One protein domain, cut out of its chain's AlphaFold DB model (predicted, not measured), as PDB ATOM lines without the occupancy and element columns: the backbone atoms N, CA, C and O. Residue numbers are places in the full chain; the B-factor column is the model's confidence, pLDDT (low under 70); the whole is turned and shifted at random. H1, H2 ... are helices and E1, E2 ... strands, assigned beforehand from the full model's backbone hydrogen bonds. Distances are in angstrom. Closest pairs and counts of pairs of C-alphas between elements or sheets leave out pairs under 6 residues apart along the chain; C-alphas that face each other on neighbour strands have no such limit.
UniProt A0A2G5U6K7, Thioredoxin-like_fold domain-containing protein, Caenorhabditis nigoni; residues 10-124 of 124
ATOM      1  N   LEU A  10     144.826 196.044  74.389       94.94
ATOM      2  CA  LEU A  10     145.363 194.806  73.840       94.94
ATOM      3  C   LEU A  10     144.913 193.614  74.675       94.94
ATOM      4  O   LEU A  10     144.755 193.716  75.886       94.94
ATOM      5  N   LEU A  11     144.750 192.475  74.024       95.56
ATOM      6  CA  LEU A  11     144.502 191.180  74.624       95.56
ATOM      7  C   LEU A  11     145.825 190.438  74.792       95.56
ATOM      8  O   LEU A  11     146.662 190.422  73.882       95.56
ATOM      9  N   LYS A  12     145.993 189.805  75.949       93.25
ATOM     10  CA  LYS A  12     146.987 188.751  76.173       93.25
ATOM     11  C   LYS A  12     146.390 187.390  75.807       93.25
ATOM     12  O   LYS A  12     145.187 187.274  75.602       93.25
ATOM     13  N   GLN A  13     147.220 186.352  75.779       90.50
ATOM     14  CA  GLN A  13     146.804 184.977  75.467       90.50
ATOM     15  C   GLN A  13     145.724 184.399  76.395       90.50
ATOM     16  O   GLN A  13     144.969 183.531  75.984       90.50
ATOM     17  N   ASP A  14     145.606 184.889  77.629       92.69
ATOM     18  CA  ASP A  14     144.518 184.530  78.552       92.69
ATOM     19  C   ASP A  14     143.243 185.372  78.338       92.69
ATOM     20  O   ASP A  14     142.338 185.359  79.172       92.69
ATOM     21  N   LEU A  15     143.186 186.129  77.235       92.75
ATOM     22  CA  LEU A  15     142.133 187.075  76.860       92.75
ATOM     23  C   LEU A  15     141.937 188.237  77.845       92.75
ATOM     24  O   LEU A  15     140.966 188.987  77.735       92.75
ATOM     25  N   THR A  16     142.871 188.446  78.778       94.62
ATOM     26  CA  THR A  16     142.849 189.631  79.638       94.62
ATOM     27  C   THR A  16     143.260 190.876  78.862       94.62
ATOM     28  O   THR A  16     144.170 190.855  78.027       94.62
ATOM     29  N   GLU A  17     142.579 191.982  79.153       94.50
ATOM     30  CA  GLU A  17     142.844 193.273  78.529       94.50
ATOM     31  C   GLU A  17     143.977 194.010  79.259       94.50
ATOM     32  O   GLU A  17     144.068 194.007  80.488       94.50
ATOM     33  N   VAL A  18     144.845 194.670  78.499       93.69
ATOM     34  CA  VAL A  18     145.934 195.504  79.007       93.69
ATOM     35  C   VAL A  18     146.085 196.745  78.122       93.69
ATOM     36  O   VAL A  18     146.060 196.619  76.894       93.69
ATOM     37  N   PRO A  19     146.261 197.948  78.695       93.38
ATOM     38  CA  PRO A  19     146.554 199.136  77.900       93.38
ATOM     39  C   PRO A  19     147.837 198.947  77.087       93.38
ATOM     40  O   PRO A  19     148.851 198.475  77.612       93.38
ATOM     41  N   ALA A  20     147.834 199.337  75.813       91.50
ATOM     42  CA  ALA A  20     149.003 199.185  74.952       91.50
ATOM     43  C   ALA A  20     150.231 199.938  75.494       91.50
ATOM     44  O   ALA A  20     151.360 199.466  75.368       91.50
ATOM     45  N   GLU A  21     150.033 201.084  76.149       87.88
ATOM     46  CA  GLU A  21     151.108 201.852  76.774       87.88
ATOM     47  C   GLU A  21     151.778 201.113  77.930       87.88
ATOM     48  O   GLU A  21     152.946 201.369  78.207       87.88
ATOM     49  N   GLU A  22     151.061 200.215  78.602       88.88
ATOM     50  CA  GLU A  22     151.620 199.348  79.636       88.88
ATOM     51  C   GLU A  22     152.251 198.104  79.005       88.88
ATOM     52  O   GLU A  22     153.386 197.741  79.321       88.88
ATOM     53  N   ALA A  23     151.541 197.474  78.067       87.88
ATOM     54  CA  ALA A  23     151.961 196.226  77.449       87.88
ATOM     55  C   ALA A  23     153.273 196.360  76.664       87.88
ATOM     56  O   ALA A  23     154.101 195.452  76.726       87.88
ATOM     57  N   LEU A  24     153.468 197.494  75.980       85.75
ATOM     58  CA  LEU A  24     154.602 197.757  75.089       85.75
ATOM     59  C   LEU A  24     155.755 198.524  75.764       85.75
ATOM     60  O   LEU A  24     156.789 198.770  75.139       85.75
ATOM     61  N   LYS A  25     155.612 198.943  77.028       77.50
ATOM     62  CA  LYS A  25     156.634 199.753  77.708       77.50
ATOM     63  C   LYS A  25     157.807 198.898  78.174       77.50
ATOM     64  O   LYS A  25     157.688 198.127  79.118       77.50
ATOM     65  N   GLY A  26     158.972 199.135  77.571       60.88
ATOM     66  CA  GLY A  26     160.270 198.723  78.120       60.88
ATOM     67  C   GLY A  26     160.450 197.215  78.284       60.88
ATOM     68  O   GLY A  26     161.291 196.791  79.074       60.88
ATOM     69  N   LYS A  27     159.662 196.405  77.572       57.09
ATOM     70  CA  LYS A  27     159.773 194.957  77.657       57.09
ATOM     71  C   LYS A  27     160.873 194.447  76.740       57.09
ATOM     72  O   LYS A  27     160.926 194.746  75.551       57.09
ATOM     73  N   VAL A  28     161.743 193.645  77.335       55.28
ATOM     74  CA  VAL A  28     162.581 192.692  76.624       55.28
ATOM     75  C   VAL A  28     161.755 191.402  76.535       55.28
ATOM     76  O   VAL A  28     161.775 190.593  77.463       55.28
ATOM     77  N   THR A  29     160.959 191.240  75.482       64.94
ATOM     78  CA  THR A  29     160.088 190.071  75.260       64.94
ATOM     79  C   THR A  29     160.624 189.144  74.164       64.94
ATOM     80  O   THR A  29     161.574 189.459  73.463       64.94
ATOM     81  N   MET A  30     160.119 187.907  74.105       55.38
ATOM     82  CA  MET A  30     160.613 186.822  73.236       55.38
ATOM     83  C   MET A  30     162.141 186.583  73.288       55.38
ATOM     84  O   MET A  30     162.942 187.212  72.601       55.38
ATOM     85  N   LYS A  31     162.578 185.588  74.075       59.25
ATOM     86  CA  LYS A  31     163.991 185.138  74.131       59.25
ATOM     87  C   LYS A  31     165.013 186.254  74.430       59.25
ATOM     88  O   LYS A  31     166.152 186.191  73.972       59.25
ATOM     89  N   ARG A  32     164.632 187.239  75.254       68.88
ATOM     90  CA  ARG A  32     165.477 188.369  75.691       68.88
ATOM     91  C   ARG A  32     165.828 189.389  74.589       68.88
ATOM     92  O   ARG A  32     166.896 189.997  74.650       68.88
ATOM     93  N   LYS A  33     164.955 189.604  73.599       77.62
ATOM     94  CA  LYS A  33     165.110 190.688  72.613       77.62
ATOM     95  C   LYS A  33     164.114 191.828  72.876       77.62
ATOM     96  O   LYS A  33     163.081 191.608  73.486       77.62
ATOM     97  N   PRO A  34     164.398 193.077  72.491       84.81
ATOM     98  CA  PRO A  34     163.444 194.175  72.650       84.81
ATOM     99  C   PRO A  34     162.446 194.211  71.475       84.81
ATOM    100  O   PRO A  34     162.385 195.195  70.742       84.81
ATOM    101  N   ILE A  35     161.703 193.119  71.252       87.06
ATOM    102  CA  ILE A  35     160.700 193.010  70.183       87.06
ATOM    103  C   ILE A  35     159.371 192.507  70.727       87.06
ATOM    104  O   ILE A  35     159.339 191.581  71.528       87.06
ATOM    105  N   GLU A  36     158.286 193.097  70.233       89.94
ATOM    106  CA  GLU A  36     156.924 192.688  70.546       89.94
ATOM    107  C   GLU A  36     156.116 192.517  69.260       89.94
ATOM    108  O   GLU A  36     156.322 193.256  68.290       89.94
ATOM    109  N   VAL A  37     155.193 191.555  69.256       92.06
ATOM    110  CA  VAL A  37     154.292 191.314  68.127       92.06
ATOM    111  C   VAL A  37     152.864 191.599  68.561       92.06
ATOM    112  O   VAL A  37     152.348 191.008  69.507       92.06
ATOM    113  N   VAL A  38     152.212 192.507  67.836       93.88
ATOM    114  CA  VAL A  38     150.794 192.819  68.022       93.88
ATOM    115  C   VAL A  38     150.025 192.310  66.812       93.88
ATOM    116  O   VAL A  38     150.242 192.760  65.686       93.88
ATOM    117  N   PHE A  39     149.126 191.365  67.047       95.19
ATOM    118  CA  PHE A  39     148.242 190.792  66.052       95.19
ATOM    119  C   PHE A  39     147.020 191.686  65.825       95.19
ATOM    120  O   PHE A  39     146.294 192.048  66.750       95.19
ATOM    121  N   PHE A  40     146.782 192.008  64.559       93.81
ATOM    122  CA  PHE A  40     145.621 192.750  64.090       93.81
ATOM    123  C   PHE A  40     144.736 191.779  63.311       93.81
ATOM    124  O   PHE A  40     144.980 191.517  62.131       93.81
ATOM    125  N   SER A  41     143.741 191.206  63.988       93.25
ATOM    126  CA  SER A  41     142.838 190.237  63.370       93.25
ATOM    127  C   SER A  41     141.939 190.892  62.316       93.25
ATOM    128  O   SER A  41     141.541 192.052  62.420       93.25
ATOM    129  N   ARG A  42     141.617 190.113  61.280       91.12
ATOM    130  CA  ARG A  42     140.609 190.424  60.253       91.12
ATOM    131  C   ARG A  42     139.427 189.462  60.288       91.12
ATOM    132  O   ARG A  42     138.651 189.415  59.331       91.12
ATOM    133  N   ASP A  43     139.324 188.704  61.371       94.00
ATOM    134  CA  ASP A  43     138.257 187.747  61.589       94.00
ATOM    135  C   ASP A  43     136.910 188.472  61.702       94.00
ATOM    136  O   ASP A  43     136.829 189.652  62.055       94.00
ATOM    137  N   ARG A  44     135.835 187.782  61.314       91.94
ATOM    138  CA  ARG A  44     134.500 188.386  61.153       91.94
ATOM    139  C   ARG A  44     133.683 188.399  62.440       91.94
ATOM    140  O   ARG A  44     132.584 188.949  62.448       91.94
ATOM    141  N   SER A  45     134.193 187.781  63.498       95.50
ATOM    142  CA  SER A  45     133.559 187.744  64.802       95.50
ATOM    143  C   SER A  45     134.603 187.756  65.915       95.50
ATOM    144  O   SER A  45     135.771 187.423  65.708       95.50
ATOM    145  N   LYS A  46     134.162 188.136  67.116       95.19
ATOM    146  CA  LYS A  46     134.990 188.083  68.321       95.19
ATOM    147  C   LYS A  46     135.434 186.647  68.631       95.19
ATOM    148  O   LYS A  46     136.590 186.453  68.976       95.19
ATOM    149  N   ALA A  47     134.537 185.671  68.475       95.62
ATOM    150  CA  ALA A  47     134.831 184.267  68.756       95.62
ATOM    151  C   ALA A  47     135.933 183.725  67.831       95.62
ATOM    152  O   ALA A  47     136.905 183.165  68.323       95.62
ATOM    153  N   ASP A  48     135.830 183.994  66.524       95.75
ATOM    154  CA  ASP A  48     136.847 183.583  65.547       95.75
ATOM    155  C   ASP A  48     138.216 184.209  65.862       95.75
ATOM    156  O   ASP A  48     139.245 183.544  65.756       95.75
ATOM    157  N   LEU A  49     138.236 185.489  66.269       95.12
ATOM    158  CA  LEU A  49     139.461 186.172  66.689       95.12
ATOM    159  C   LEU A  49     140.075 185.491  67.909       95.12
ATOM    160  O   LEU A  49     141.271 185.215  67.897       95.12
ATOM    161  N   GLU A  50     139.285 185.259  68.957       94.31
ATOM    162  CA  GLU A  50     139.768 184.695  70.220       94.31
ATOM    163  C   GLU A  50     140.292 183.267  70.029       94.31
ATOM    164  O   GLU A  50     141.395 182.969  70.487       94.31
ATOM    165  N   GLU A  51     139.574 182.418  69.291       94.56
ATOM    166  CA  GLU A  51     140.023 181.066  68.929       94.56
ATOM    167  C   GLU A  51     141.342 181.115  68.147       94.56
ATOM    168  O   GLU A  51     142.355 180.552  68.560       94.56
ATOM    169  N   ASN A  52     141.376 181.875  67.049       91.69
ATOM    170  CA  ASN A  52     142.555 181.980  66.199       91.69
ATOM    171  C   ASN A  52     143.775 182.526  66.965       91.69
ATOM    172  O   ASN A  52     144.881 182.002  66.834       91.69
ATOM    173  N   PHE A  53     143.566 183.563  67.783       93.81
ATOM    174  CA  PHE A  53     144.595 184.214  68.589       93.81
ATOM    175  C   PHE A  53     145.188 183.293  69.658       93.81
ATOM    176  O   PHE A  53     146.413 183.224  69.786       93.81
ATOM    177  N   THR A  54     144.336 182.590  70.402       92.25
ATOM    178  CA  THR A  54     144.765 181.756  71.534       92.25
ATOM    179  C   THR A  54     145.386 180.433  71.095       92.25
ATOM    180  O   THR A  54     146.281 179.919  71.761       92.25
ATOM    181  N   GLU A  55     144.986 179.894  69.940       91.19
ATOM    182  CA  GLU A  55     145.538 178.630  69.445       91.19
ATOM    183  C   GLU A  55     146.844 178.793  68.657       91.19
ATOM    184  O   GLU A  55     147.694 177.899  68.679       91.19
ATOM    185  N   LYS A  56     147.017 179.904  67.924       88.94
ATOM    186  CA  LYS A  56     148.056 179.989  66.876       88.94
ATOM    187  C   LYS A  56     149.175 180.989  67.134       88.94
ATOM    188  O   LYS A  56     150.189 180.921  66.438       88.94
ATOM    189  N   HIS A  57     149.020 181.920  68.076       81.75
ATOM    190  CA  HIS A  57     149.869 183.116  68.112       81.75
ATOM    191  C   HIS A  57     150.871 183.214  69.275       81.75
ATOM    192  O   HIS A  57     151.580 184.210  69.354       81.75
ATOM    193  N   GLY A  58     151.064 182.170  70.091       84.06
ATOM    194  CA  GLY A  58     152.124 182.146  71.115       84.06
ATOM    195  C   GLY A  58     152.076 183.369  72.040       84.06
ATOM    196  O   GLY A  58     151.008 183.889  72.299       84.06
ATOM    197  N   ASP A  59     153.209 183.897  72.502       87.50
ATOM    198  CA  ASP A  59     153.232 185.015  73.471       87.50
ATOM    199  C   ASP A  59     152.862 186.403  72.891       87.50
ATOM    200  O   ASP A  59     153.252 187.431  73.446       87.50
ATOM    201  N   TRP A  60     152.157 186.468  71.758       92.75
ATOM    202  CA  TRP A  60     151.809 187.733  71.108       92.75
ATOM    203  C   TRP A  60     150.683 188.458  71.845       92.75
ATOM    204  O   TRP A  60     149.887 187.865  72.575       92.75
ATOM    205  N   LEU A  61     150.578 189.758  71.581       94.12
ATOM    206  CA  LEU A  61     149.427 190.577  71.946       94.12
ATOM    207  C   LEU A  61     148.444 190.637  70.776       94.12
ATOM    208  O   LEU A  61     148.844 190.477  69.625       94.12
ATOM    209  N   CYS A  62     147.174 190.932  71.030       95.94
ATOM    210  CA  CYS A  62     146.186 191.157  69.974       95.94
ATOM    211  C   CYS A  62     145.397 192.439  70.212       95.94
ATOM    212  O   CYS A  62     145.109 192.790  71.347       95.94
ATOM    213  N   VAL A  63     145.036 193.155  69.153       95.56
ATOM    214  CA  VAL A  63     144.064 194.246  69.265       95.56
ATOM    215  C   VAL A  63     142.678 193.663  69.524       95.56
ATOM    216  O   VAL A  63     142.257 192.724  68.848       95.56
ATOM    217  N   LYS A  64     141.954 194.237  70.488       93.19
ATOM    218  CA  LYS A  64     140.590 193.816  70.814       93.19
ATOM    219  C   LYS A  64     139.669 193.874  69.590       93.19
ATOM    220  O   LYS A  64     139.743 194.790  68.770       93.19
ATOM    221  N   TYR A  65     138.754 192.910  69.492       92.69
ATOM    222  CA  TYR A  65     137.748 192.898  68.435       92.69
ATOM    223  C   TYR A  65     136.937 194.205  68.409       92.69
ATOM    224  O   TYR A  65     136.422 194.641  69.439       92.69
ATOM    225  N   GLY A  66     136.775 194.786  67.219       89.25
ATOM    226  CA  GLY A  66     135.969 195.990  67.004       89.25
ATOM    227  C   GLY A  66     136.667 197.317  67.322       89.25
ATOM    228  O   GLY A  66     136.028 198.356  67.184       89.25
ATOM    229  N   ASP A  67     137.945 197.301  67.711       93.12
ATOM    230  CA  ASP A  67     138.740 198.523  67.876       93.12
ATOM    231  C   ASP A  67     138.950 199.230  66.518       93.12
ATOM    232  O   ASP A  67     139.222 198.597  65.488       93.12
ATOM    233  N   ASP A  68     138.805 200.555  66.497       91.94
ATOM    234  CA  ASP A  68     138.845 201.364  65.277       91.94
ATOM    235  C   ASP A  68     140.267 201.549  64.722       91.94
ATOM    236  O   ASP A  68     140.442 201.884  63.540       91.94
ATOM    237  N   ILE A  69     141.292 201.251  65.531       92.12
ATOM    238  CA  ILE A  69     142.694 201.337  65.127       92.12
ATOM    239  C   ILE A  69     143.000 200.459  63.916       92.12
ATOM    240  O   ILE A  69     143.806 200.848  63.065       92.12
ATOM    241  N   LEU A  70     142.332 199.306  63.792       88.44
ATOM    242  CA  LEU A  70     142.485 198.423  62.643       88.44
ATOM    243  C   LEU A  70     142.117 199.164  61.357       88.44
ATOM    244  O   LEU A  70     142.926 199.231  60.432       88.44
ATOM    245  N   THR A  71     140.931 199.770  61.315       89.00
ATOM    246  CA  THR A  71     140.449 200.533  60.156       89.00
ATOM    247  C   THR A  71     141.373 201.712  59.859       89.00
ATOM    248  O   THR A  71     141.793 201.905  58.717       89.00
ATOM    249  N   ARG A  72     141.781 202.456  60.898       90.50
ATOM    250  CA  ARG A  72     142.719 203.581  60.770       90.50
ATOM    251  C   ARG A  72     144.042 203.153  60.131       90.50
ATOM    252  O   ARG A  72     144.584 203.871  59.291       90.50
ATOM    253  N   TYR A  73     144.572 201.994  60.511       90.06
ATOM    254  CA  TYR A  73     145.854 201.487  60.016       90.06
ATOM    255  C   TYR A  73     145.783 200.826  58.663       90.06
ATOM    256  O   TYR A  73     146.723 200.965  57.882       90.06
ATOM    257  N   GLN A  74     144.664 200.203  58.332       87.94
ATOM    258  CA  GLN A  74     144.437 199.740  56.974       87.94
ATOM    259  C   GLN A  74     144.486 200.884  55.973       87.94
ATOM    260  O   GLN A  74     145.175 200.764  54.962       87.94
ATOM    261  N   SER A  75     143.832 202.004  56.284       88.69
ATOM    262  CA  SER A  75     143.905 203.206  55.455       88.69
ATOM    263  C   SER A  75     145.305 203.820  55.475       88.69
ATOM    264  O   SER A  75     145.881 204.045  54.415       88.69
ATOM    265  N   LYS A  76     145.891 204.039  56.662       87.19
ATOM    266  CA  LYS A  76     147.210 204.685  56.809       87.19
ATOM    267  C   LYS A  76     148.341 203.931  56.099       87.19
ATOM    268  O   LYS A  76     149.273 204.564  55.616       87.19
ATOM    269  N   PHE A  77     148.289 202.601  56.075       86.38
ATOM    270  CA  PHE A  77     149.336 201.749  55.502       86.38
ATOM    271  C   PHE A  77     148.939 201.079  54.185       86.38
ATOM    272  O   PHE A  77     149.643 200.166  53.741       86.38
ATOM    273  N   GLU A  78     147.818 201.506  53.598       87.50
ATOM    274  CA  GLU A  78     147.294 201.023  52.318       87.50
ATOM    275  C   GLU A  78     147.228 199.487  52.232       87.50
ATOM    276  O   GLU A  78     147.640 198.862  51.250       87.50
ATOM    277  N   ILE A  79     146.727 198.845  53.292       88.00
ATOM    278  CA  ILE A  79     146.657 197.381  53.382       88.00
ATOM    279  C   ILE A  79     145.518 196.874  52.493       88.00
ATOM    280  O   ILE A  79     144.346 196.967  52.852       88.00
ATOM    281  N   LYS A  80     145.873 196.313  51.331       87.25
ATOM    282  CA  LYS A  80     144.918 195.766  50.346       87.25
ATOM    283  C   LYS A  80     144.678 194.264  50.496       87.25
ATOM    284  O   LYS A  80     143.597 193.780  50.178       87.25
ATOM    285  N   THR A  81     145.679 193.523  50.962       88.38
ATOM    286  CA  THR A  81     145.649 192.061  51.095       88.38
ATOM    287  C   THR A  81     146.285 191.637  52.415       88.38
ATOM    288  O   THR A  81     147.030 192.400  53.026       88.38
ATOM    289  N   ILE A  82     145.968 190.425  52.871       90.00
ATOM    290  CA  ILE A  82     146.572 189.786  54.047       90.00
ATOM    291  C   ILE A  82     147.252 188.472  53.618       90.00
ATOM    292  O   ILE A  82     146.804 187.874  52.637       90.00
ATOM    293  N   PRO A  83     148.311 188.004  54.308       92.75
ATOM    294  CA  PRO A  83     148.926 188.589  55.504       92.75
ATOM    295  C   PRO A  83     149.858 189.776  55.198       92.75
ATOM    296  O   PRO A  83     150.524 189.805  54.164       92.75
ATOM    297  N   VAL A  84     149.940 190.722  56.139       93.75
ATOM    298  CA  VAL A  84     150.865 191.869  56.121       93.75
ATOM    299  C   VAL A  84     151.592 191.953  57.457       93.75
ATOM    300  O   VAL A  84     150.974 191.805  58.506       93.75
ATOM    301  N   LEU A  85     152.897 192.228  57.409       94.88
ATOM    302  CA  LEU A  85     153.728 192.494  58.580       94.88
ATOM    303  C   LEU A  85     154.488 193.803  58.362       94.88
ATOM    304  O   LEU A  85     155.184 193.955  57.356       94.88
ATOM    305  N   ARG A  86     154.344 194.741  59.302       93.69
ATOM    306  CA  ARG A  86     155.083 196.008  59.344       93.69
ATOM    307  C   ARG A  86     155.977 196.014  60.574       93.69
ATOM    308  O   ARG A  86     155.542 195.578  61.636       93.69
ATOM    309  N   VAL A  87     157.187 196.551  60.443       93.00
ATOM    310  CA  VAL A  87     158.073 196.778  61.593       93.00
ATOM    311  C   VAL A  87     158.087 198.263  61.897       93.00
ATOM    312  O   VAL A  87     158.336 199.096  61.020       93.00
ATOM    313  N   ILE A  88     157.784 198.588  63.148       90.50
ATOM    314  CA  ILE A  88     157.610 199.951  63.630       90.50
ATOM    315  C   ILE A  88     158.532 200.130  64.828       90.50
ATOM    316  O   ILE A  88     158.565 199.288  65.722       90.50
ATOM    317  N   ASN A  89     159.298 201.214  64.830       89.12
ATOM    318  CA  ASN A  89     160.207 201.510  65.927       89.12
ATOM    319  C   ASN A  89     159.453 202.107  67.139       89.12
ATOM    320  O   ASN A  89     158.291 202.511  67.017       89.12
ATOM    321  N   PRO A  90     160.100 202.248  68.311       84.25
ATOM    322  CA  PRO A  90     159.457 202.816  69.502       84.25
ATOM    323  C   PRO A  90     158.922 204.251  69.335       84.25
ATOM    324  O   PRO A  90     158.017 204.661  70.065       84.25
ATOM    325  N   ALA A  91     159.435 205.010  68.358       83.94
ATOM    326  CA  ALA A  91     158.943 206.345  68.013       83.94
ATOM    327  C   ALA A  91     157.660 206.321  67.154       83.94
ATOM    328  O   ALA A  91     157.074 207.370  66.901       83.94
ATOM    329  N   GLY A  92     157.185 205.143  66.731       83.94
ATOM    330  CA  GLY A  92     156.006 204.992  65.875       83.94
ATOM    331  C   GLY A  92     156.292 205.172  64.379       83.94
ATOM    332  O   GLY A  92     155.356 205.279  63.585       83.94
ATOM    333  N   LYS A  93     157.570 205.208  63.978       87.56
ATOM    334  CA  LYS A  93     158.001 205.281  62.576       87.56
ATOM    335  C   LYS A  93     158.084 203.869  62.003       87.56
ATOM    336  O   LYS A  93     158.691 202.981  62.598       87.56
ATOM    337  N   MET A  94     157.493 203.675  60.829       90.12
ATOM    338  CA  MET A  94     157.628 202.432  60.075       90.12
ATOM    339  C   MET A  94     159.045 202.342  59.504       90.12
ATOM    340  O   MET A  94     159.469 203.227  58.763       90.12
ATOM    341  N   VAL A  95     159.768 201.289  59.871       93.38
ATOM    342  CA  VAL A  95     161.160 201.051  59.456       93.38
ATOM    343  C   VAL A  95     161.279 199.916  58.448       93.38
ATOM    344  O   VAL A  95     162.207 199.913  57.647       93.38
ATOM    345  N   VAL A  96     160.308 198.997  58.429       93.94
ATOM    346  CA  VAL A  96     160.197 197.959  57.399       93.94
ATOM    347  C   VAL A  96     158.762 197.895  56.910       93.94
ATOM    348  O   VAL A  96     157.832 197.671  57.691       93.94
ATOM    349  N   LEU A  97     158.598 198.092  55.601       91.69
ATOM    350  CA  LEU A  97     157.304 197.996  54.941       91.69
ATOM    351  C   LEU A  97     156.933 196.531  54.705       91.69
ATOM    352  O   LEU A  97     155.887 196.105  55.166       91.69
ATOM    353  N   ASP A  98     157.765 195.738  54.033       92.88
ATOM    354  CA  ASP A  98     157.434 194.345  53.703       92.88
ATOM    355  C   ASP A  98     158.125 193.334  54.626       92.88
ATOM    356  O   ASP A  98     158.947 192.522  54.206       92.88
ATOM    357  N   GLY A  99     157.783 193.379  55.918       94.81
ATOM    358  CA  GLY A  99     158.351 192.451  56.897       94.81
ATOM    359  C   GLY A  99     157.986 190.992  56.611       94.81
ATOM    360  O   GLY A  99     158.734 190.088  56.971       94.81
ATOM    361  N   LYS A 100     156.854 190.747  55.934       94.75
ATOM    362  CA  LYS A 100     156.378 189.395  55.615       94.75
ATOM    363  C   LYS A 100     157.350 188.701  54.664       94.75
ATOM    364  O   LYS A 100     157.752 187.575  54.944       94.75
ATOM    365  N   SER A 101     157.744 189.368  53.581       94.94
ATOM    366  CA  SER A 101     158.728 188.811  52.648       94.94
ATOM    367  C   SER A 101     160.093 188.642  53.318       94.94
ATOM    368  O   SER A 101     160.698 187.586  53.189       94.94
ATOM    369  N   GLU A 102     160.543 189.591  54.150       95.94
ATOM    370  CA  GLU A 102     161.824 189.429  54.854       95.94
ATOM    371  C   GLU A 102     161.853 188.230  55.813       95.94
ATOM    372  O   GLU A 102     162.858 187.521  55.880       95.94
ATOM    373  N   VAL A 103     160.754 187.959  56.526       95.12
ATOM    374  CA  VAL A 103     160.644 186.763  57.378       95.12
ATOM    375  C   VAL A 103     160.712 185.480  56.546       95.12
ATOM    376  O   VAL A 103     161.415 184.549  56.938       95.12
ATOM    377  N   VAL A 104     160.017 185.428  55.405       94.94
ATOM    378  CA  VAL A 104     160.015 184.252  54.516       94.94
ATOM    379  C   VAL A 104     161.394 184.023  53.897       94.94
ATOM    380  O   VAL A 104     161.897 182.900  53.934       94.94
ATOM    381  N   ASP A 105     162.012 185.082  53.378       94.69
ATOM    382  CA  ASP A 105     163.221 184.987  52.561       94.69
ATOM    383  C   ASP A 105     164.493 184.897  53.411       94.69
ATOM    384  O   ASP A 105     165.413 184.146  53.086       94.69
ATOM    385  N   LYS A 106     164.558 185.657  54.512       94.25
ATOM    386  CA  LYS A 106     165.763 185.796  55.350       94.25
ATOM    387  C   LYS A 106     165.577 185.161  56.724       94.25
ATOM    388  O   LYS A 106     166.473 184.482  57.220       94.25
ATOM    389  N   GLY A 107     164.401 185.340  57.326       91.62
ATOM    390  CA  GLY A 107     164.131 184.931  58.706       91.62
ATOM    391  C   GLY A 107     164.174 183.420  58.936       91.62
ATOM    392  O   GLY A 107     164.530 182.983  60.027       91.62
ATOM    393  N   LYS A 108     163.867 182.607  57.916       91.00
ATOM    394  CA  LYS A 108     163.950 181.141  58.022       91.00
ATOM    395  C   LYS A 108     165.392 180.638  58.165       91.00
ATOM    396  O   LYS A 108     165.618 179.664  58.877       91.00
ATOM    397  N   ALA A 109     166.337 181.276  57.472       93.94
ATOM    398  CA  ALA A 109     167.744 180.882  57.469       93.94
ATOM    399  C   ALA A 109     168.538 181.566  58.592       93.94
ATOM    400  O   ALA A 109     169.324 180.907  59.268       93.94
ATOM    401  N   ASP A 110     168.309 182.864  58.807       95.12
ATOM    402  CA  ASP A 110     169.003 183.663  59.820       95.12
ATOM    403  C   ASP A 110     168.035 184.620  60.548       95.12
ATOM    404  O   ASP A 110     167.972 185.823  60.261       95.12
ATOM    405  N   PRO A 111     167.251 184.105  61.513       92.12
ATOM    406  CA  PRO A 111     166.293 184.920  62.255       92.12
ATOM    407  C   PRO A 111     166.967 185.985  63.131       92.12
ATOM    408  O   PRO A 111     166.390 187.050  63.357       92.12
ATOM    409  N   LEU A 112     168.178 185.723  63.637       92.00
ATOM    410  CA  LEU A 112     168.885 186.657  64.516       92.00
ATOM    411  C   LEU A 112     169.544 187.788  63.726       92.00
ATOM    412  O   LEU A 112     169.483 188.936  64.170       92.00
ATOM    413  N   GLY A 113     170.123 187.491  62.562       94.62
ATOM    414  CA  GLY A 113     170.643 188.506  61.650       94.62
ATOM    415  C   GLY A 113     169.536 189.390  61.084       94.62
ATOM    416  O   GLY A 113     169.697 190.610  61.047       94.62
ATOM    417  N   LEU A 114     168.374 188.814  60.743       95.25
ATOM    418  CA  LEU A 114     167.205 189.602  60.343       95.25
ATOM    419  C   LEU A 114     166.771 190.566  61.456       95.25
ATOM    420  O   LEU A 114     166.594 191.758  61.206       95.25
ATOM    421  N   PHE A 115     166.657 190.073  62.692       92.75
ATOM    422  CA  PHE A 115     166.322 190.926  63.829       92.75
ATOM    423  C   PHE A 115     167.355 192.047  64.034       92.75
ATOM    424  O   PHE A 115     166.974 193.202  64.213       92.75
ATOM    425  N   ALA A 116     168.652 191.739  63.961       92.88
ATOM    426  CA  ALA A 116     169.712 192.741  64.091       92.88
ATOM    427  C   ALA A 116     169.637 193.815  62.988       92.88
ATOM    428  O   ALA A 116     169.867 194.995  63.254       92.88
ATOM    429  N   ALA A 117     169.268 193.434  61.761       94.12
ATOM    430  CA  ALA A 117     169.049 194.383  60.671       94.12
ATOM    431  C   ALA A 117     167.861 195.320  60.953       94.12
ATOM    432  O   ALA A 117     167.965 196.527  60.720       94.12
ATOM    433  N   TRP A 118     166.759 194.792  61.495       94.38
ATOM    434  CA  TRP A 118     165.612 195.599  61.927       94.38
ATOM    435  C   TRP A 118     165.972 196.543  63.076       94.38
ATOM    436  O   TRP A 118     165.635 197.725  63.029       94.38
ATOM    437  N   GLU A 119     166.710 196.057  64.073       91.38
ATOM    438  CA  GLU A 119     167.189 196.861  65.199       91.38
ATOM    439  C   GLU A 119     168.110 197.999  64.725       91.38
ATOM    440  O   GLU A 119     167.939 199.151  65.126       91.38
ATOM    441  N   ALA A 120     169.023 197.723  63.791       92.06
ATOM    442  CA  ALA A 120     169.870 198.748  63.187       92.06
ATOM    443  C   ALA A 120     169.064 199.787  62.385       92.06
ATOM    444  O   ALA A 120     169.419 200.966  62.383       92.06
ATOM    445  N   ALA A 121     167.977 199.382  61.720       91.00
ATOM    446  CA  ALA A 121     167.088 200.294  60.999       91.00
ATOM    447  C   ALA A 121     166.278 201.209  61.937       91.00
ATOM    448  O   ALA A 121     165.957 202.333  61.557       91.00
ATOM    449  N   CYS A 122     165.988 200.769  63.166       86.50
ATOM    450  CA  CYS A 122     165.315 201.586  64.180       86.50
ATOM    451  C   CYS A 122     166.140 202.791  64.651       86.50
ATOM    452  O   CYS A 122     165.546 203.783  65.074       86.50
ATOM    453  N   ASN A 123     167.471 202.711  64.556       76.62
ATOM    454  CA  ASN A 123     168.413 203.736  65.014       76.62
ATOM    455  C   ASN A 123     168.813 204.749  63.918       76.62
ATOM    456  O   ASN A 123     169.724 205.547  64.139       76.62
ATOM    457  N   LYS A 124     168.165 204.707  62.744       62.34
ATOM    458  CA  LYS A 124     168.384 205.623  61.608       62.34
ATOM    459  C   LYS A 124     167.257 206.651  61.458       62.34
ATOM    460  O   LYS A 124     167.593 207.832  61.249       62.34
TER     461      LYS A 124
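What this domain is: This is residues 10 to 124 of the 124 residues of the protein "Thioredoxin-like_fold domain-containing protein" of Caenorhabditis nigoni (UniProt A0A2G5U6K7). The model has two lobes, with a long stretch of chain passing between them: one lobe holds the short strand E2 with E1, H1, H2 and H3 around it, and the other holds H4 and H5, a helical hairpin opened like a V, with E3 beside H5. The link of residues 24 to 45 passes through the middle and pairs briefly with E2. The printed part has 115 residues, with five named helices and three named strands in the order E1, H1, H2, E2, H3, E3, H4, H5. Under half of its residues are in named elements, the class is mostly helix, and no two named strands pair. It is compact, with a radius of gyration of the C-alphas of 14.4 A, and rounded, spanning 37 by 31 by 28 A.

How they stand to each other: E1, residues 17 to 19, and H1, residues 20 to 23, meet only through their link. E2, residues 61 to 63, is near E1, with 5 pairs of C-alphas within 10 A, and is only just apart from H1, at a closest 8.3 A. Residues 38 to 39 pair in parallel with residues 61 to 62 of E2. H2, residues 46 to 56, comes closest to E2 at the C-alphas of Phe 53 and Cys 62, 7.3 A apart. H3, residues 69 to 76, comes closest to E2 at the C-alphas of Leu 70 and Val 63, 8.0 A apart. Residues 94 to 96, which are E3, pair antiparallel with residues 87 to 88. H4, residues 99 to 107, and H5, residues 111 to 122, form a helical hairpin and touch through residues 111 to 114 of H5 alone. Their closest C-alphas, those of Gly 107 and Leu 114, are 5.8 A apart, and they run opposite ways at a steep tilt of 45 degrees. The closest C-alphas of E3 and H5, those of Val 95 and Ala 121, are 6.2 A apart. H2 and H5 are apart. In H2, H3, H4 and H5 every O i to N i+4 pair is within hydrogen-bond range; H1 is too short for such a pair.

Where its parts are: E1 begins at C-alpha 17, (142.844, 193.273, 78.529). H2 begins at C-alpha 46, (134.990, 188.083, 68.321), and is 15.4 A long. H3 is 10.0 A long and H4 9.7 A. H5, 16.8 A long, ends at C-alpha 122, (165.315, 201.586, 64.180).

The domain as a whole: The two C-alphas farthest apart, those of Ala 47 and Lys 124, are 40.4 A apart. The printed part has no cut. The links H1 to H2 and H3 to E3 are long. Mean pLDDT of the printed part is 89.1; residues 26 to 32 and 124 are under 70.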